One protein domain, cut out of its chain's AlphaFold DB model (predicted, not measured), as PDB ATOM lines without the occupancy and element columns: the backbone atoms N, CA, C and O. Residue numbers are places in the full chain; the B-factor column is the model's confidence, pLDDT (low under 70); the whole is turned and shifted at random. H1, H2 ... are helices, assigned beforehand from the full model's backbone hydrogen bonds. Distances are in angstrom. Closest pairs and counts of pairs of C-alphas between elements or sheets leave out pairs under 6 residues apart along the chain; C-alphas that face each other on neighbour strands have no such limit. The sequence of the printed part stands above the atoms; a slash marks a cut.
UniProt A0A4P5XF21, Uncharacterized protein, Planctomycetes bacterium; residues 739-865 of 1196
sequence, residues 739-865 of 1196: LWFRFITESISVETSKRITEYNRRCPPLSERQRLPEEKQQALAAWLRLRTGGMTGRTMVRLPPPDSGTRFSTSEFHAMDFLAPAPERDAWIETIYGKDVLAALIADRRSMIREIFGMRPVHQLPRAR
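What this domain is: This is residues 739 to 865 of the 1196 residues of an uncharacterized protein of Planctomycetes bacterium (UniProt A0A4P5XF21). Long H1 and H6 run opposite ways side by side; H3, H4 and H5 pack on H6, H4 also on H1, while residues 854 to 865 stick out as a tail. Printed are 127 residues with six named helices, H1 to H6, and no named strand: all helix, only just compact, close to loose, radius of gyration of the C-alphas 16.5 A, spans 57 by 31 by 30 A.

Where its parts are: H1, residues 739 to 762, 34.4 A long, begins at C-alpha 739 (50.883, -31.829, 26.053). H2 is 766 to 769, H3 774 to 788, H4 815 to 819, H5 823 to 833. H6, 835 to 852, 25.6 A, ends at C-alpha 852 (40.507, -22.628, 27.613).

How they stand to each other: H6, the hub, touches H1 at a shallow tilt of 20 degrees, closest C-alphas Ile 852 and Ile 744, 6.9 A. Every O i to N i+4 pair is within hydrogen-bond range in H1, H3, H4, H5 and H6; H2 is too short for one.

The domain as a whole: The printed part has no cut. The link H3 to H4 is long; pLDDT is under 70 at residues 790 to 806.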
ATOM      1  N   LEU A 739      51.051 -33.084  26.783       91.31
ATOM      2  CA  LEU A 739      50.883 -31.829  26.053       91.31
ATOM      3  C   LEU A 739      49.613 -31.100  26.503       91.31
ATOM      4  O   LEU A 739      49.657 -29.907  26.790       91.31
ATOM      5  N   TRP A 740      48.499 -31.833  26.562       92.88
ATOM      6  CA  TRP A 740      47.193 -31.303  26.947       92.88
ATOM      7  C   TRP A 740      47.179 -30.898  28.412       92.88
ATOM      8  O   TRP A 740      46.808 -29.767  28.711       92.88
ATOM      9  N   PHE A 741      47.651 -31.783  29.296       94.94
ATOM     10  CA  PHE A 741      47.764 -31.512  30.727       94.94
ATOM     11  C   PHE A 741      48.541 -30.224  30.984       94.94
ATOM     12  O   PHE A 741      48.031 -29.300  31.616       94.94
ATOM     13  N   ARG A 742      49.749 -30.115  30.424       91.94
ATOM     14  CA  ARG A 742      50.619 -28.969  30.676       91.94
ATOM     15  C   ARG A 742      50.066 -27.668  30.100       91.94
ATOM     16  O   ARG A 742      50.084 -26.658  30.784       91.94
ATOM     17  N   PHE A 743      49.565 -27.672  28.864       91.12
ATOM     18  CA  PHE A 743      49.018 -26.456  28.251       91.12
ATOM     19  C   PHE A 743      47.728 -25.977  28.915       91.12
ATOM     20  O   PHE A 743      47.524 -24.772  29.029       91.12
ATOM     21  N   ILE A 744      46.868 -26.893  29.371       93.38
ATOM     22  CA  ILE A 744      45.656 -26.533  30.112       93.38
ATOM     23  C   ILE A 744      46.035 -25.937  31.469       93.38
ATOM     24  O   ILE A 744      45.655 -24.805  31.744       93.38
ATOM     25  N   THR A 745      46.815 -26.657  32.281       93.81
ATOM     26  CA  THR A 745      47.206 -26.215  33.636       93.81
ATOM     27  C   THR A 745      47.970 -24.889  33.612       93.81
ATOM     28  O   THR A 745      47.655 -23.977  34.373       93.81
ATOM     29  N   GLU A 746      48.902 -24.717  32.672       90.75
ATOM     30  CA  GLU A 746      49.659 -23.471  32.517       90.75
ATOM     31  C   GLU A 746      48.784 -22.318  32.003       90.75
ATOM     32  O   GLU A 746      48.907 -21.196  32.486       90.75
ATOM     33  N   SER A 747      47.866 -22.572  31.064       90.38
ATOM     34  CA  SER A 747      46.924 -21.538  30.611       90.38
ATOM     35  C   SER A 747      45.971 -21.108  31.722       90.38
ATOM     36  O   SER A 747      45.700 -19.919  31.853       90.38
ATOM     37  N   ILE A 748      45.502 -22.047  32.545       92.69
ATOM     38  CA  ILE A 748      44.652 -21.752  33.702       92.69
ATOM     39  C   ILE A 748      45.418 -20.920  34.724       92.69
ATOM     40  O   ILE A 748      44.907 -19.889  35.152       92.69
ATOM     41  N   SER A 749      46.646 -21.311  35.064       91.50
ATOM     42  CA  SER A 749      47.511 -20.557  35.977       91.50
ATOM     43  C   SER A 749      47.730 -19.121  35.493       91.50
ATOM     44  O   SER A 749      47.519 -18.168  36.246       91.50
ATOM     45  N   VAL A 750      48.058 -18.949  34.207       87.94
ATOM     46  CA  VAL A 750      48.289 -17.630  33.609       87.94
ATOM     47  C   VAL A 750      47.019 -16.775  33.597       87.94
ATOM     48  O   VAL A 750      47.064 -15.631  34.045       87.94
ATOM     49  N   GLU A 751      45.888 -17.289  33.105       87.88
ATOM     50  CA  GLU A 751      44.641 -16.508  33.053       87.88
ATOM     51  C   GLU A 751      44.108 -16.183  34.455       87.88
ATOM     52  O   GLU A 751      43.697 -15.051  34.711       87.88
ATOM     53  N   THR A 752      44.210 -17.124  35.395       92.56
ATOM     54  CA  THR A 752      43.815 -16.908  36.793       92.56
ATOM     55  C   THR A 752      44.682 -15.832  37.442       92.56
ATOM     56  O   THR A 752      44.159 -14.910  38.061       92.56
ATOM     57  N   SER A 753      46.002 -15.876  37.240       90.75
ATOM     58  CA  SER A 753      46.917 -14.851  37.749       90.75
ATOM     59  C   SER A 753      46.604 -13.454  37.204       90.75
ATOM     60  O   SER A 753      46.630 -12.484  37.969       90.75
ATOM     61  N   LYS A 754      46.262 -13.331  35.913       86.62
ATOM     62  CA  LYS A 754      45.832 -12.046  35.337       86.62
ATOM     63  C   LYS A 754      44.598 -11.513  36.053       86.62
ATOM     64  O   LYS A 754      44.596 -10.353  36.448       86.62
ATOM     65  N   ARG A 755      43.578 -12.355  36.242       90.75
ATOM     66  CA  ARG A 755      42.330 -11.957  36.905       90.75
ATOM     67  C   ARG A 755      42.562 -11.574  38.362       90.75
ATOM     68  O   ARG A 755      42.175 -10.478  38.741       90.75
ATOM     69  N   ILE A 756      43.298 -12.377  39.126       92.56
ATOM     70  CA  ILE A 756      43.708 -12.030  40.497       92.56
ATOM     71  C   ILE A 756      44.356 -10.643  40.525       92.56
ATOM     72  O   ILE A 756      43.915  -9.763  41.258       92.56
ATOM     73  N   THR A 757      45.357 -10.419  39.671       89.56
ATOM     74  CA  THR A 757      46.106  -9.155  39.635       89.56
ATOM     75  C   THR A 757      45.205  -7.973  39.269       89.56
ATOM     76  O   THR A 757      45.309  -6.905  39.867       89.56
ATOM     77  N   GLU A 758      44.315  -8.134  38.289       89.19
ATOM     78  CA  GLU A 758      43.418  -7.068  37.840       89.19
ATOM     79  C   GLU A 758      42.340  -6.721  38.867       89.19
ATOM     80  O   GLU A 758      42.109  -5.533  39.097       89.19
ATOM     81  N   TYR A 759      41.712  -7.720  39.495       93.88
ATOM     82  CA  TYR A 759      40.692  -7.496  40.523       93.88
ATOM     83  C   TYR A 759      41.319  -6.864  41.767       93.88
ATOM     84  O   TYR A 759      40.862  -5.802  42.189       93.88
ATOM     85  N   ASN A 760      42.444  -7.402  42.251       93.75
ATOM     86  CA  ASN A 760      43.199  -6.823  43.369       93.75
ATOM     87  C   ASN A 760      43.678  -5.388  43.085       93.75
ATOM     88  O   ASN A 760      43.773  -4.556  43.984       93.75
ATOM     89  N   ARG A 761      43.938  -5.041  41.819       89.69
ATOM     90  CA  ARG A 761      44.353  -3.687  41.423       89.69
ATOM     91  C   ARG A 761      43.196  -2.697  41.268       89.69
ATOM     92  O   ARG A 761      43.426  -1.499  41.391       89.69
ATOM     93  N   ARG A 762      41.992  -3.151  40.907       91.19
ATOM     94  CA  ARG A 762      40.901  -2.263  40.454       91.19
ATOM     95  C   ARG A 762      39.667  -2.261  41.346       91.19
ATOM     96  O   ARG A 762      38.936  -1.280  41.292       91.19
ATOM     97  N   CYS A 763      39.436  -3.304  42.139       94.38
ATOM     98  CA  CYS A 763      38.209  -3.476  42.917       94.38
ATOM     99  C   CYS A 763      38.458  -3.162  44.400       94.38
ATOM    100  O   CYS A 763      38.812  -4.073  45.148       94.38
ATOM    101  N   PRO A 764      38.314  -1.904  44.857       94.94
ATOM    102  CA  PRO A 764      38.293  -1.625  46.286       94.94
ATOM    103  C   PRO A 764      36.984  -2.130  46.921       94.94
ATOM    104  O   PRO A 764      35.966  -2.218  46.221       94.94
ATOM    105  N   PRO A 765      36.976  -2.425  48.233       96.44
ATOM    106  CA  PRO A 765      35.754  -2.731  48.976       96.44
ATOM    107  C   PRO A 765      34.695  -1.625  48.844       96.44
ATOM    108  O   PRO A 765      35.026  -0.454  48.643       96.44
ATOM    109  N   LEU A 766      33.415  -1.964  49.011       95.44
ATOM    110  CA  LEU A 766      32.294  -1.018  48.908       95.44
ATOM    111  C   LEU A 766      32.449   0.196  49.837       95.44
ATOM    112  O   LEU A 766      32.123   1.315  49.439       95.44
ATOM    113  N   SER A 767      32.995  -0.015  51.039       94.12
ATOM    114  CA  SER A 767      33.272   1.036  52.029       94.12
ATOM    115  C   SER A 767      34.272   2.090  51.532       94.12
ATOM    116  O   SER A 767      34.180   3.261  51.900       94.12
ATOM    117  N   GLU A 768      35.209   1.696  50.672       93.88
ATOM    118  CA  GLU A 768      36.211   2.577  50.069       93.88
ATOM    119  C   GLU A 768      35.761   3.116  48.711       93.88
ATOM    120  O   GLU A 768      36.095   4.243  48.344       93.88
ATOM    121  N   ARG A 769      34.961   2.338  47.972       92.12
ATOM    122  CA  ARG A 769      34.460   2.695  46.641       92.12
ATOM    123  C   ARG A 769      33.687   4.011  46.649       92.12
ATOM    124  O   ARG A 769      33.849   4.800  45.723       92.12
ATOM    125  N   GLN A 770      32.914   4.275  47.704       87.38
ATOM    126  CA  GLN A 770      32.169   5.531  47.880       87.38
ATOM    127  C   GLN A 770      33.080   6.759  48.042       87.38
ATOM    128  O   GLN A 770      32.660   7.876  47.760       87.38
ATOM    129  N   ARG A 771      34.334   6.560  48.470       91.62
ATOM    130  CA  ARG A 771      35.332   7.622  48.678       91.62
ATOM    131  C   ARG A 771      36.237   7.831  47.463       91.62
ATOM    132  O   ARG A 771      37.098   8.709  47.485       91.62
ATOM    133  N   LEU A 772      36.093   7.016  46.416       91.56
ATOM    134  CA  LEU A 772      36.875   7.178  45.197       91.56
ATOM    135  C   LEU A 772      36.457   8.453  44.446       91.56
ATOM    136  O   LEU A 772      35.258   8.709  44.336       91.56
ATOM    137  N   PRO A 773      37.409   9.181  43.832       94.75
ATOM    138  CA  PRO A 773      37.098  10.220  42.853       94.75
ATOM    139  C   PRO A 773      36.180   9.696  41.743       94.75
ATOM    140  O   PRO A 773      36.334   8.550  41.306       94.75
ATOM    141  N   GLU A 774      35.274  10.542  41.250       92.25
ATOM    142  CA  GLU A 774      34.264  10.172  40.247       92.25
ATOM    143  C   GLU A 774      34.884   9.532  38.993       92.25
ATOM    144  O   GLU A 774      34.418   8.495  38.526       92.25
ATOM    145  N   GLU A 775      36.018  10.062  38.520       93.25
ATOM    146  CA  GLU A 775      36.777   9.509  37.390       93.25
ATOM    147  C   GLU A 775      37.153   8.029  37.602       93.25
ATOM    148  O   GLU A 775      36.992   7.194  36.708       93.25
ATOM    149  N   LYS A 776      37.601   7.659  38.810       89.69
ATOM    150  CA  LYS A 776      37.960   6.270  39.137       89.69
ATOM    151  C   LYS A 776      36.727   5.376  39.249       89.69
ATOM    152  O   LYS A 776      36.803   4.204  38.879       89.69
ATOM    153  N   GLN A 777      35.603   5.908  39.727       91.50
ATOM    154  CA  GLN A 777      34.338   5.173  39.770       91.50
ATOM    155  C   GLN A 777      33.812   4.890  38.357       91.50
ATOM    156  O   GLN A 777      33.437   3.754  38.060       91.50
ATOM    157  N   GLN A 778      33.856   5.886  37.465       92.38
ATOM    158  CA  GLN A 778      33.491   5.734  36.055       92.38
ATOM    159  C   GLN A 778      34.424   4.743  35.344       92.38
ATOM    160  O   GLN A 778      33.950   3.864  34.624       92.38
ATOM    161  N   ALA A 779      35.736   4.810  35.599       89.25
ATOM    162  CA  ALA A 779      36.708   3.864  35.053       89.25
ATOM    163  C   ALA A 779      36.469   2.420  35.535       89.25
ATOM    164  O   ALA A 779      36.563   1.482  34.736       89.25
ATOM    165  N   LEU A 780      36.129   2.227  36.815       92.06
ATOM    166  CA  LEU A 780      35.750   0.920  37.362       92.06
ATOM    167  C   LEU A 780      34.460   0.404  36.715       92.06
ATOM    168  O   LEU A 780      34.432  -0.730  36.245       92.06
ATOM    169  N   ALA A 781      33.419   1.234  36.624       92.56
ATOM    170  CA  ALA A 781      32.151   0.861  35.999       92.56
ATOM    171  C   ALA A 781      32.322   0.507  34.511       92.56
ATOM    172  O   ALA A 781      31.775  -0.494  34.045       92.56
ATOM    173  N   ALA A 782      33.117   1.281  33.767       89.81
ATOM    174  CA  ALA A 782      33.451   0.991  32.375       89.81
ATOM    175  C   ALA A 782      34.210  -0.338  32.244       89.81
ATOM    176  O   ALA A 782      33.887  -1.155  31.382       89.81
ATOM    177  N   TRP A 783      35.180  -0.589  33.129       89.25
ATOM    178  CA  TRP A 783      35.917  -1.850  33.156       89.25
ATOM    179  C   TRP A 783      35.011  -3.050  33.471       89.25
ATOM    180  O   TRP A 783      35.070  -4.042  32.748       89.25
ATOM    181  N   LEU A 784      34.126  -2.952  34.469       91.50
ATOM    182  CA  LEU A 784      33.166  -4.010  34.807       91.50
ATOM    183  C   LEU A 784      32.209  -4.300  33.639       91.50
ATOM    184  O   LEU A 784      32.038  -5.460  33.268       91.50
ATOM    185  N   ARG A 785      31.666  -3.258  32.988       87.81
ATOM    186  CA  ARG A 785      30.796  -3.398  31.803       87.81
ATOM    187  C   ARG A 785      31.488  -4.125  30.650       87.81
ATOM    188  O   ARG A 785      30.887  -4.997  30.021       87.81
ATOM    189  N   LEU A 786      32.755  -3.797  30.385       84.06
ATOM    190  CA  LEU A 786      33.553  -4.476  29.359       84.06
ATOM    191  C   LEU A 786      33.711  -5.972  29.657       84.06
ATOM    192  O   LEU A 786      33.682  -6.787  28.735       84.06
ATOM    193  N   ARG A 787      33.851  -6.346  30.935       84.19
ATOM    194  CA  ARG A 787      33.999  -7.747  31.350       84.19
ATOM    195  C   ARG A 787      32.702  -8.537  31.274       84.19
ATOM    196  O   ARG A 787      32.716  -9.666  30.790       84.19
ATOM    197  N   THR A 788      31.579  -7.931  31.645       84.06
ATOM    198  CA  THR A 788      30.260  -8.557  31.488       84.06
ATOM    199  C   THR A 788      29.835  -8.689  30.021       84.06
ATOM    200  O   THR A 788      29.076  -9.591  29.688       84.06
ATOM    201  N   GLY A 789      30.349  -7.839  29.121       71.25
ATOM    202  CA  GLY A 789      29.984  -7.815  27.697       71.25
ATOM    203  C   GLY A 789      30.574  -8.934  26.822       71.25
ATOM    204  O   GLY A 789      30.371  -8.919  25.612       71.25
ATOM    205  N   GLY A 790      31.339  -9.881  27.383       63.00
ATOM    206  CA  GLY A 790      31.845 -11.060  26.658       63.00
ATOM    207  C   GLY A 790      32.916 -10.794  25.583       63.00
ATOM    208  O   GLY A 790      33.334 -11.729  24.900       63.00
ATOM    209  N   MET A 791      33.384  -9.549  25.430       54.06
ATOM    210  CA  MET A 791      34.338  -9.136  24.384       54.06
ATOM    211  C   MET A 791      35.814  -9.128  24.821       54.06
ATOM    212  O   MET A 791      36.693  -8.787  24.028       54.06
ATOM    213  N   THR A 792      36.130  -9.484  26.069       56.94
ATOM    214  CA  THR A 792      37.515  -9.419  26.563       56.94
ATOM    215  C   THR A 792      38.294 -10.690  26.227       56.94
ATOM    216  O   THR A 792      38.354 -11.630  27.011       56.94
ATOM    217  N   GLY A 793      38.931 -10.712  25.053       55.97
ATOM    218  CA  GLY A 793      39.871 -11.779  24.703       55.97
ATOM    219  C   GLY A 793      41.092 -11.838  25.640       55.97
ATOM    220  O   GLY A 793      41.422 -10.876  26.334       55.97
ATOM    221  N   ARG A 794      41.816 -12.963  25.600       58.44
ATOM    222  CA  ARG A 794      43.010 -13.356  26.401       58.44
ATOM    223  C   ARG A 794      44.217 -12.426  26.475       58.44
ATOM    224  O   ARG A 794      45.286 -12.855  26.932       58.44
ATOM    225  N   THR A 795      44.141 -11.216  25.943       54.06
ATOM    226  CA  THR A 795      45.320 -10.378  25.740       54.06
ATOM    227  C   THR A 795      46.117 -10.285  27.035       54.06
ATOM    228  O   THR A 795      45.603  -9.892  28.080       54.06
ATOM    229  N   MET A 796      47.381 -10.706  26.969       48.88
ATOM    230  CA  MET A 796      48.342 -10.532  28.049       48.88
ATOM    231  C   MET A 796      48.677  -9.051  28.135       48.88
ATOM    232  O   MET A 796      49.788  -8.674  27.793       48.88
ATOM    233  N   VAL A 797      47.750  -8.180  28.531       53.47
ATOM    234  CA  VAL A 797      48.162  -6.832  28.913       53.47
ATOM    235  C   VAL A 797      49.047  -7.036  30.132       53.47
ATOM    236  O   VAL A 797      48.557  -7.272  31.232       53.47
ATOM    237  N   ARG A 798      50.368  -7.055  29.910       51.09
ATOM    238  CA  ARG A 798      51.348  -7.001  30.983       51.09
ATOM    239  C   ARG A 798      51.047  -5.684  31.666       51.09
ATOM    240  O   ARG A 798      51.363  -4.620  31.133       51.09
ATOM    241  N   LEU A 799      50.336  -5.770  32.784       53.00
ATOM    242  CA  LEU A 799      50.209  -4.652  33.693       53.00
ATOM    243  C   LEU A 799      51.651  -4.191  33.951       53.00
ATOM    244  O   LEU A 799      52.509  -5.052  34.182       53.00
ATOM    245  N   PRO A 800      51.955  -2.892  33.793       52.50
ATOM    246  CA  PRO A 800      53.309  -2.409  34.017       52.50
ATOM    247  C   PRO A 800      53.779  -2.910  35.389       52.50
ATOM    248  O   PRO A 800      52.943  -2.957  36.305       52.50
ATOM    249  N   PRO A 801      55.051  -3.343  35.520       52.19
ATOM    250  CA  PRO A 801      55.587  -3.755  36.810       52.19
ATOM    251  C   PRO A 801      55.304  -2.662  37.855       52.19
ATOM    252  O   PRO A 801      55.205  -1.486  37.485       52.19
ATOM    253  N   PRO A 802      55.123  -3.031  39.138       50.34
ATOM    254  CA  PRO A 802      54.754  -2.096  40.210       50.34
ATOM    255  C   PRO A 802      55.736  -0.923  40.412       50.34
ATOM    256  O   PRO A 802      55.430   0.011  41.149       50.34
ATOM    257  N   ASP A 803      56.846  -0.899  39.676       47.00
ATOM    258  CA  ASP A 803      57.857   0.158  39.592       47.00
ATOM    259  C   ASP A 803      57.313   1.537  39.141       47.00
ATOM    260  O   ASP A 803      58.043   2.523  39.172       47.00
ATOM    261  N   SER A 804      56.030   1.651  38.763       52.12
ATOM    262  CA  SER A 804      55.350   2.932  38.489       52.12
ATOM    263  C   SER A 804      54.571   3.526  39.675       52.12
ATOM    264  O   SER A 804      53.782   4.452  39.485       52.12
ATOM    265  N   GLY A 805      54.731   2.994  40.894       55.59
ATOM    266  CA  GLY A 805      54.035   3.499  42.087       55.59
ATOM    267  C   GLY A 805      52.550   3.122  42.158       55.59
ATOM    268  O   GLY A 805      51.783   3.716  42.915       55.59
ATOM    269  N   THR A 806      52.116   2.126  41.377       61.84
ATOM    270  CA  THR A 806      50.723   1.658  41.389       61.84
ATOM    271  C   THR A 806      50.497   0.633  42.502       61.84
ATOM    272  O   THR A 806      50.993  -0.487  42.441       61.84
ATOM    273  N   ARG A 807      49.745   1.035  43.536       77.50
ATOM    274  CA  ARG A 807      49.339   0.176  44.661       77.50
ATOM    275  C   ARG A 807      48.159  -0.722  44.269       77.50
ATOM    276  O   ARG A 807      47.330  -0.329  43.448       77.50
ATOM    277  N   PHE A 808      48.090  -1.914  44.860       85.75
ATOM    278  CA  PHE A 808      46.887  -2.744  44.818       85.75
ATOM    279  C   PHE A 808      45.807  -2.122  45.709       85.75
ATOM    280  O   PHE A 808      46.122  -1.614  46.784       85.75
ATOM    281  N   SER A 809      44.555  -2.148  45.252       88.12
ATOM    282  CA  SER A 809      43.400  -1.693  46.036       88.12
ATOM    283  C   SER A 809      42.993  -2.718  47.095       88.12
ATOM    284  O   SER A 809      42.389  -2.357  48.092       88.12
ATOM    285  N   THR A 810      43.293  -3.998  46.869       92.44
ATOM    286  CA  THR A 810      43.033  -5.107  47.795       92.44
ATOM    287  C   THR A 810      43.979  -6.279  47.495       92.44
ATOM    288  O   THR A 810      44.636  -6.292  46.455       92.44
ATOM    289  N   SER A 811      44.060  -7.260  48.392       92.12
ATOM    290  CA  SER A 811      44.761  -8.543  48.206       92.12
ATOM    291  C   SER A 811      43.850  -9.762  48.402       92.12
ATOM    292  O   SER A 811      44.333 -10.889  48.465       92.12
ATOM    293  N   GLU A 812      42.543  -9.535  48.518       93.94
ATOM    294  CA  GLU A 812      41.553 -10.532  48.940       93.94
ATOM    295  C   GLU A 812      41.080 -11.483  47.828       93.94
ATOM    296  O   GLU A 812      40.459 -12.508  48.118       93.94
ATOM    297  N   PHE A 813      41.327 -11.151  46.554       95.75
ATOM    298  CA  PHE A 813      40.984 -12.042  45.447       95.75
ATOM    299  C   PHE A 813      42.072 -13.106  45.267       95.75
ATOM    300  O   PHE A 813      43.252 -12.794  45.078       95.75
ATOM    301  N   HIS A 814      41.658 -14.368  45.262       95.12
ATOM    302  CA  HIS A 814      42.507 -15.554  45.194       95.12
ATOM    303  C   HIS A 814      42.113 -16.478  44.036       95.12
ATOM    304  O   HIS A 814      41.078 -16.314  43.390       95.12
ATOM    305  N   ALA A 815      42.926 -17.507  43.773       95.00
ATOM    306  CA  ALA A 815      42.653 -18.473  42.705       95.00
ATOM    307  C   ALA A 815      41.321 -19.215  42.907       95.00
ATOM    308  O   ALA A 815      40.627 -19.511  41.934       95.00
ATOM    309  N   MET A 816      40.941 -19.466  44.163       92.94
ATOM    310  CA  MET A 816      39.682 -20.126  44.510       92.94
ATOM    311  C   MET A 816      38.458 -19.326  44.058       92.94
ATOM    312  O   MET A 816      37.492 -19.934  43.613       92.94
ATOM    313  N   ASP A 817      38.519 -17.992  44.053       94.56
ATOM    314  CA  ASP A 817      37.398 -17.155  43.608       94.56
ATOM    315  C   ASP A 817      37.108 -17.352  42.109       94.56
ATOM    316  O   ASP A 817      35.966 -17.267  41.661       94.56
ATOM    317  N   PHE A 818      38.122 -17.699  41.313       94.44
ATOM    318  CA  PHE A 818      37.979 -17.919  39.870       94.44
ATOM    319  C   PHE A 818      37.850 -19.394  39.478       94.44
ATOM    320  O   PHE A 818      37.281 -19.689  38.430       94.44
ATOM    321  N   LEU A 819      38.386 -20.321  40.274       94.25
ATOM    322  CA  LEU A 819      38.499 -21.740  39.913       94.25
ATOM    323  C   LEU A 819      37.697 -22.680  40.815       94.25
ATOM    324  O   LEU A 819      37.659 -23.876  40.544       94.25
ATOM    325  N   ALA A 820      37.035 -22.173  41.854       90.44
ATOM    326  CA  ALA A 820      36.169 -22.961  42.715       90.44
ATOM    327  C   ALA A 820      34.835 -22.230  42.937       90.44
ATOM    328  O   ALA A 820      34.764 -21.301  43.737       90.44
ATOM    329  N   PRO A 821      33.750 -22.661  42.275       84.00
ATOM    330  CA  PRO A 821      32.429 -22.122  42.553       84.00
ATOM    331  C   PRO A 821      32.035 -22.534  43.979       84.00
ATOM    332  O   PRO A 821      32.032 -23.719  44.348       84.00
ATOM    333  N   ALA A 822      31.812 -21.533  44.823       89.75
ATOM    334  CA  ALA A 822      31.464 -21.694  46.224       89.75
ATOM    335  C   ALA A 822      30.438 -20.609  46.578       89.75
ATOM    336  O   ALA A 822      30.835 -19.454  46.723       89.75
ATOM    337  N   PRO A 823      29.146 -20.958  46.723       91.25
ATOM    338  CA  PRO A 823      28.083 -19.982  46.969       91.25
ATOM    339  C   PRO A 823      28.356 -19.068  48.170       91.25
ATOM    340  O   PRO A 823      28.111 -17.873  48.102       91.25
ATOM    341  N   GLU A 824      28.940 -19.612  49.240       92.81
ATOM    342  CA  GLU A 824      29.338 -18.852  50.434       92.81
ATOM    343  C   GLU A 824      30.396 -17.782  50.127       92.81
ATOM    344  O   GLU A 824      30.323 -16.659  50.626       92.81
ATOM    345  N   ARG A 825      31.373 -18.108  49.272       92.00
ATOM    346  CA  ARG A 825      32.423 -17.171  48.857       92.00
ATOM    347  C   ARG A 825      31.868 -16.126  47.894       92.00
ATOM    348  O   ARG A 825      32.189 -14.953  48.040       92.00
ATOM    349  N   ASP A 826      31.003 -16.535  46.969       95.75
ATOM    350  CA  ASP A 826      30.322 -15.628  46.042       95.75
ATOM    351  C   ASP A 826      29.441 -14.619  46.824       95.75
ATOM    352  O   ASP A 826      29.518 -13.419  46.564       95.75
ATOM    353  N   ALA A 827      28.716 -15.062  47.862       96.31
ATOM    354  CA  ALA A 827      27.936 -14.194  48.759       96.31
ATOM    355  C   ALA A 827      28.814 -13.229  49.580       96.31
ATOM    356  O   ALA A 827      28.464 -12.061  49.777       96.31
ATOM    357  N   TRP A 828      29.984 -13.689  50.037       96.50
ATOM    358  CA  TRP A 828      30.959 -12.826  50.703       96.50
ATOM    359  C   TRP A 828      31.503 -11.745  49.753       96.50
ATOM    360  O   TRP A 828      31.536 -10.570  50.121       96.50
ATOM    361  N   ILE A 829      31.851 -12.103  48.510       96.81
ATOM    362  CA  ILE A 829      32.302 -11.141  47.489       96.81
ATOM    363  C   ILE A 829      31.201 -10.121  47.186       96.81
ATOM    364  O   ILE A 829      31.485  -8.926  47.117       96.81
ATOM    365  N   GLU A 830      29.949 -10.559  47.047       97.19
ATOM    366  CA  GLU A 830      28.807  -9.661  46.846       97.19
ATOM    367  C   GLU A 830      28.665  -8.653  47.992       97.19
ATOM    368  O   GLU A 830      28.458  -7.464  47.745       97.19
ATOM    369  N   THR A 831      28.833  -9.115  49.232       97.62
ATOM    370  CA  THR A 831      28.709  -8.286  50.437       97.62
ATOM    371  C   THR A 831      29.829  -7.250  50.539       97.62
ATOM    372  O   THR A 831      29.572  -6.099  50.886       97.62
ATOM    373  N   ILE A 832      31.072  -7.632  50.235       97.44
ATOM    374  CA  ILE A 832      32.244  -6.758  50.406       97.44
ATOM    375  C   ILE A 832      32.485  -5.854  49.191       97.44
ATOM    376  O   ILE A 832      32.870  -4.697  49.364       97.44
ATOM    377  N   TYR A 833      32.263  -6.349  47.970       96.81
ATOM    378  CA  TYR A 833      32.633  -5.669  46.718       96.81
ATOM    379  C   TYR A 833      31.441  -5.257  45.844       96.81
ATOM    380  O   TYR A 833      31.593  -4.382  44.988       96.81
ATOM    381  N   GLY A 834      30.256  -5.824  46.082       96.56
ATOM    382  CA  GLY A 834      29.022  -5.508  45.367       96.56
ATOM    383  C   GLY A 834      28.637  -6.517  44.281       96.56
ATOM    384  O   GLY A 834      29.450  -7.294  43.774       96.56
ATOM    385  N   LYS A 835      27.356  -6.468  43.891       96.88
ATOM    386  CA  LYS A 835      26.744  -7.333  42.863       96.88
ATOM    387  C   LYS A 835      27.397  -7.210  41.488       96.88
ATOM    388  O   LYS A 835      27.458  -8.183  40.744       96.88
ATOM    389  N   ASP A 836      27.869  -6.020  41.132       95.81
ATOM    390  CA  ASP A 836      28.485  -5.750  39.834       95.81
ATOM    391  C   ASP A 836      29.872  -6.395  39.702       95.81
ATOM    392  O   ASP A 836      30.189  -6.953  38.649       95.81
ATOM    393  N   VAL A 837      30.663  -6.396  40.780       96.12
ATOM    394  CA  VAL A 837      31.938  -7.126  40.842       96.12
ATOM    395  C   VAL A 837      31.702  -8.634  40.775       96.12
ATOM    396  O   VAL A 837      32.378  -9.311  39.999       96.12
ATOM    397  N   LEU A 838      30.715  -9.161  41.511       96.62
ATOM    398  CA  LEU A 838      30.361 -10.583  41.441       96.62
ATOM    399  C   LEU A 838      29.902 -10.987  40.028       96.62
ATOM    400  O   LEU A 838      30.363 -11.995  39.496       96.62
ATOM    401  N   ALA A 839      29.041 -10.192  39.387       94.81
ATOM    402  CA  ALA A 839      28.574 -10.464  38.028       94.81
ATOM    403  C   ALA A 839      29.733 -10.496  37.014       94.81
ATOM    404  O   ALA A 839      29.797 -11.398  36.173       94.81
ATOM    405  N   ALA A 840      30.678  -9.555  37.115       93.31
ATOM    406  CA  ALA A 840      31.883  -9.551  36.287       93.31
ATOM    407  C   ALA A 840      32.779 -10.771  36.563       93.31
ATOM    408  O   ALA A 840      33.281 -11.385  35.620       93.31
ATOM    409  N   LEU A 841      32.925 -11.165  37.831       94.75
ATOM    410  CA  LEU A 841      33.719 -12.321  38.243       94.75
ATOM    411  C   LEU A 841      33.129 -13.634  37.718       94.75
ATOM    412  O   LEU A 841      33.864 -14.454  37.167       94.75
ATOM    413  N   ILE A 842      31.809 -13.821  37.813       93.31
ATOM    414  CA  ILE A 842      31.107 -14.986  37.251       93.31
ATOM    415  C   ILE A 842      31.256 -15.018  35.722       93.31
ATOM    416  O   ILE A 842      31.528 -16.076  35.147       93.31
ATOM    417  N   ALA A 843      31.126 -13.868  35.053       90.69
ATOM    418  CA  ALA A 843      31.325 -13.767  33.609       90.69
ATOM    419  C   ALA A 843      32.768 -14.122  33.202       90.69
ATOM    420  O   ALA A 843      32.972 -14.860  32.235       90.69
ATOM    421  N   ASP A 844      33.768 -13.670  33.962       90.69
ATOM    422  CA  ASP A 844      35.176 -14.007  33.743       90.69
ATOM    423  C   ASP A 844      35.472 -15.487  33.996       90.69
ATOM    424  O   ASP A 844      36.162 -16.106  33.186       90.69
ATOM    425  N   ARG A 845      34.933 -16.064  35.077       91.44
ATOM    426  CA  ARG A 845      35.013 -17.498  35.406       91.44
ATOM    427  C   ARG A 845      34.528 -18.340  34.220       91.44
ATOM    428  O   ARG A 845      35.260 -19.196  33.712       91.44
ATOM    429  N   ARG A 846      33.337 -18.007  33.713       90.94
ATOM    430  CA  ARG A 846      32.709 -18.635  32.544       90.94
ATOM    431  C   ARG A 846      33.538 -18.451  31.277       90.94
ATOM    432  O   ARG A 846      33.820 -19.428  30.584       90.94
ATOM    433  N   SER A 847      33.935 -17.217  30.971       88.06
ATOM    434  CA  SER A 847      34.694 -16.885  29.761       88.06
ATOM    435  C   SER A 847      36.052 -17.590  29.738       88.06
ATOM    436  O   SER A 847      36.385 -18.257  28.761       88.06
ATOM    437  N   MET A 848      36.793 -17.552  30.848       89.19
ATOM    438  CA  MET A 848      38.098 -18.197  30.980       89.19
ATOM    439  C   MET A 848      38.015 -19.692  30.662       89.19
ATOM    440  O   MET A 848      38.780 -20.192  29.834       89.19
ATOM    441  N   ILE A 849      37.069 -20.411  31.271       91.75
ATOM    442  CA  ILE A 849      36.907 -21.844  31.017       91.75
ATOM    443  C   ILE A 849      36.433 -22.114  29.591       91.75
ATOM    444  O   ILE A 849      36.980 -23.009  28.945       91.75
ATOM    445  N   ARG A 850      35.498 -21.327  29.049       88.69
ATOM    446  CA  ARG A 850      35.030 -21.491  27.662       88.69
ATOM    447  C   ARG A 850      36.113 -21.229  26.633       88.69
ATOM    448  O   ARG A 850      36.192 -21.951  25.648       88.69
ATOM    449  N   GLU A 851      36.995 -20.272  26.872       86.69
ATOM    450  CA  GLU A 851      38.131 -20.026  25.994       86.69
ATOM    451  C   GLU A 851      39.196 -21.123  26.127       86.69
ATOM    452  O   GLU A 851      39.709 -21.607  25.114       86.69
ATOM    453  N   ILE A 852      39.523 -21.556  27.356       89.69
ATOM    454  CA  ILE A 852      40.507 -22.628  27.613       89.69
ATOM    455  C   ILE A 852      40.043 -23.945  27.013       89.69
ATOM    456  O   ILE A 852      40.773 -24.596  26.258       89.69
ATOM    457  N   PHE A 853      38.798 -24.316  27.266       91.69
ATOM    458  CA  PHE A 853      38.198 -25.531  26.742       91.69
ATOM    459  C   PHE A 853      37.534 -25.343  25.370       91.69
ATOM    460  O   PHE A 853      37.021 -26.305  24.808       91.69
ATOM    461  N   GLY A 854      37.664 -24.160  24.767       88.06
ATOM    462  CA  GLY A 854      37.097 -23.820  23.466       88.06
ATOM    463  C   GLY A 854      37.886 -24.363  22.282       88.06
ATOM    464  O   GLY A 854      39.084 -24.642  22.370       88.06
ATOM    465  N   MET A 855      37.232 -24.501  21.136       86.44
ATOM    466  CA  MET A 855      37.892 -24.830  19.874       86.44
ATOM    467  C   MET A 855      37.895 -23.618  18.954       86.44
ATOM    468  O   MET A 855      37.044 -22.737  19.066       86.44
ATOM    469  N   ARG A 856      38.821 -23.592  17.994       83.50
ATOM    470  CA  ARG A 856      38.690 -22.665  16.867       83.50
ATOM    471  C   ARG A 856      37.327 -22.913  16.200       83.50
ATOM    472  O   ARG A 856      37.034 -24.086  15.954       83.50
ATOM    473  N   PRO A 857      36.534 -21.879  15.860       76.75
ATOM    474  CA  PRO A 857      35.227 -22.040  15.220       76.75
ATOM    475  C   PRO A 857      35.388 -22.473  13.754       76.75
ATOM    476  O   PRO A 857      35.114 -21.743  12.809       76.75
ATOM    477  N   VAL A 858      35.911 -23.680  13.550       80.25
ATOM    478  CA  VAL A 858      36.175 -24.273  12.235       80.25
ATOM    479  C   VAL A 858      34.887 -24.552  11.466       80.25
ATOM    480  O   VAL A 858      34.916 -24.554  10.241       80.25
ATOM    481  N   HIS A 859      33.764 -24.701  12.173       74.81
ATOM    482  CA  HIS A 859      32.429 -24.799  11.584       74.81
ATOM    483  C   HIS A 859      32.009 -23.494  10.877       74.81
ATOM    484  O   HIS A 859      31.314 -23.553   9.866       74.81
ATOM    485  N   GLN A 860      32.512 -22.335  11.332       76.00
ATOM    486  CA  GLN A 860      32.282 -21.017  10.715       76.00
ATOM    487  C   GLN A 860      33.225 -20.730   9.535       76.00
ATOM    488  O   GLN A 860      33.148 -19.667   8.920       76.00
ATOM    489  N   LEU A 861      34.166 -21.631   9.217       77.19
ATOM    490  CA  LEU A 861      35.018 -21.432   8.046       77.19
ATOM    491  C   LEU A 861      34.178 -21.527   6.763       77.19
ATOM    492  O   LEU A 861      33.288 -22.375   6.687       77.19
ATOM    493  N   PRO A 862      34.504 -20.730   5.722       77.50
ATOM    494  CA  PRO A 862      33.858 -20.846   4.421       77.50
ATOM    495  C   PRO A 862      33.850 -22.295   3.928       77.50
ATOM    496  O   PRO A 862      34.849 -23.002   4.101       77.50
ATOM    497  N   ARG A 863      32.765 -22.716   3.265       71.88
ATOM    498  CA  ARG A 863      32.540 -24.108   2.825       71.88
ATOM    499  C   ARG A 863      33.763 -24.716   2.135       71.88
ATOM    500  O   ARG A 863      34.237 -25.772   2.537       71.88
ATOM    501  N   ALA A 864      34.368 -23.974   1.208       72.06
ATOM    502  CA  ALA A 864      35.559 -24.391   0.461       72.06
ATOM    503  C   ALA A 864      36.796 -24.732   1.325       72.06
ATOM    504  O   ALA A 864      37.754 -25.317   0.825       72.06
ATOM    505  N   ARG A 865      36.819 -24.333   2.606       79.56
ATOM    506  CA  ARG A 865      37.890 -24.634   3.572       79.56
ATOM    507  C   ARG A 865      37.538 -25.761   4.549       79.56
ATOM    508  O   ARG A 865      38.446 -26.239   5.227       79.56
TER     509      ARG A 865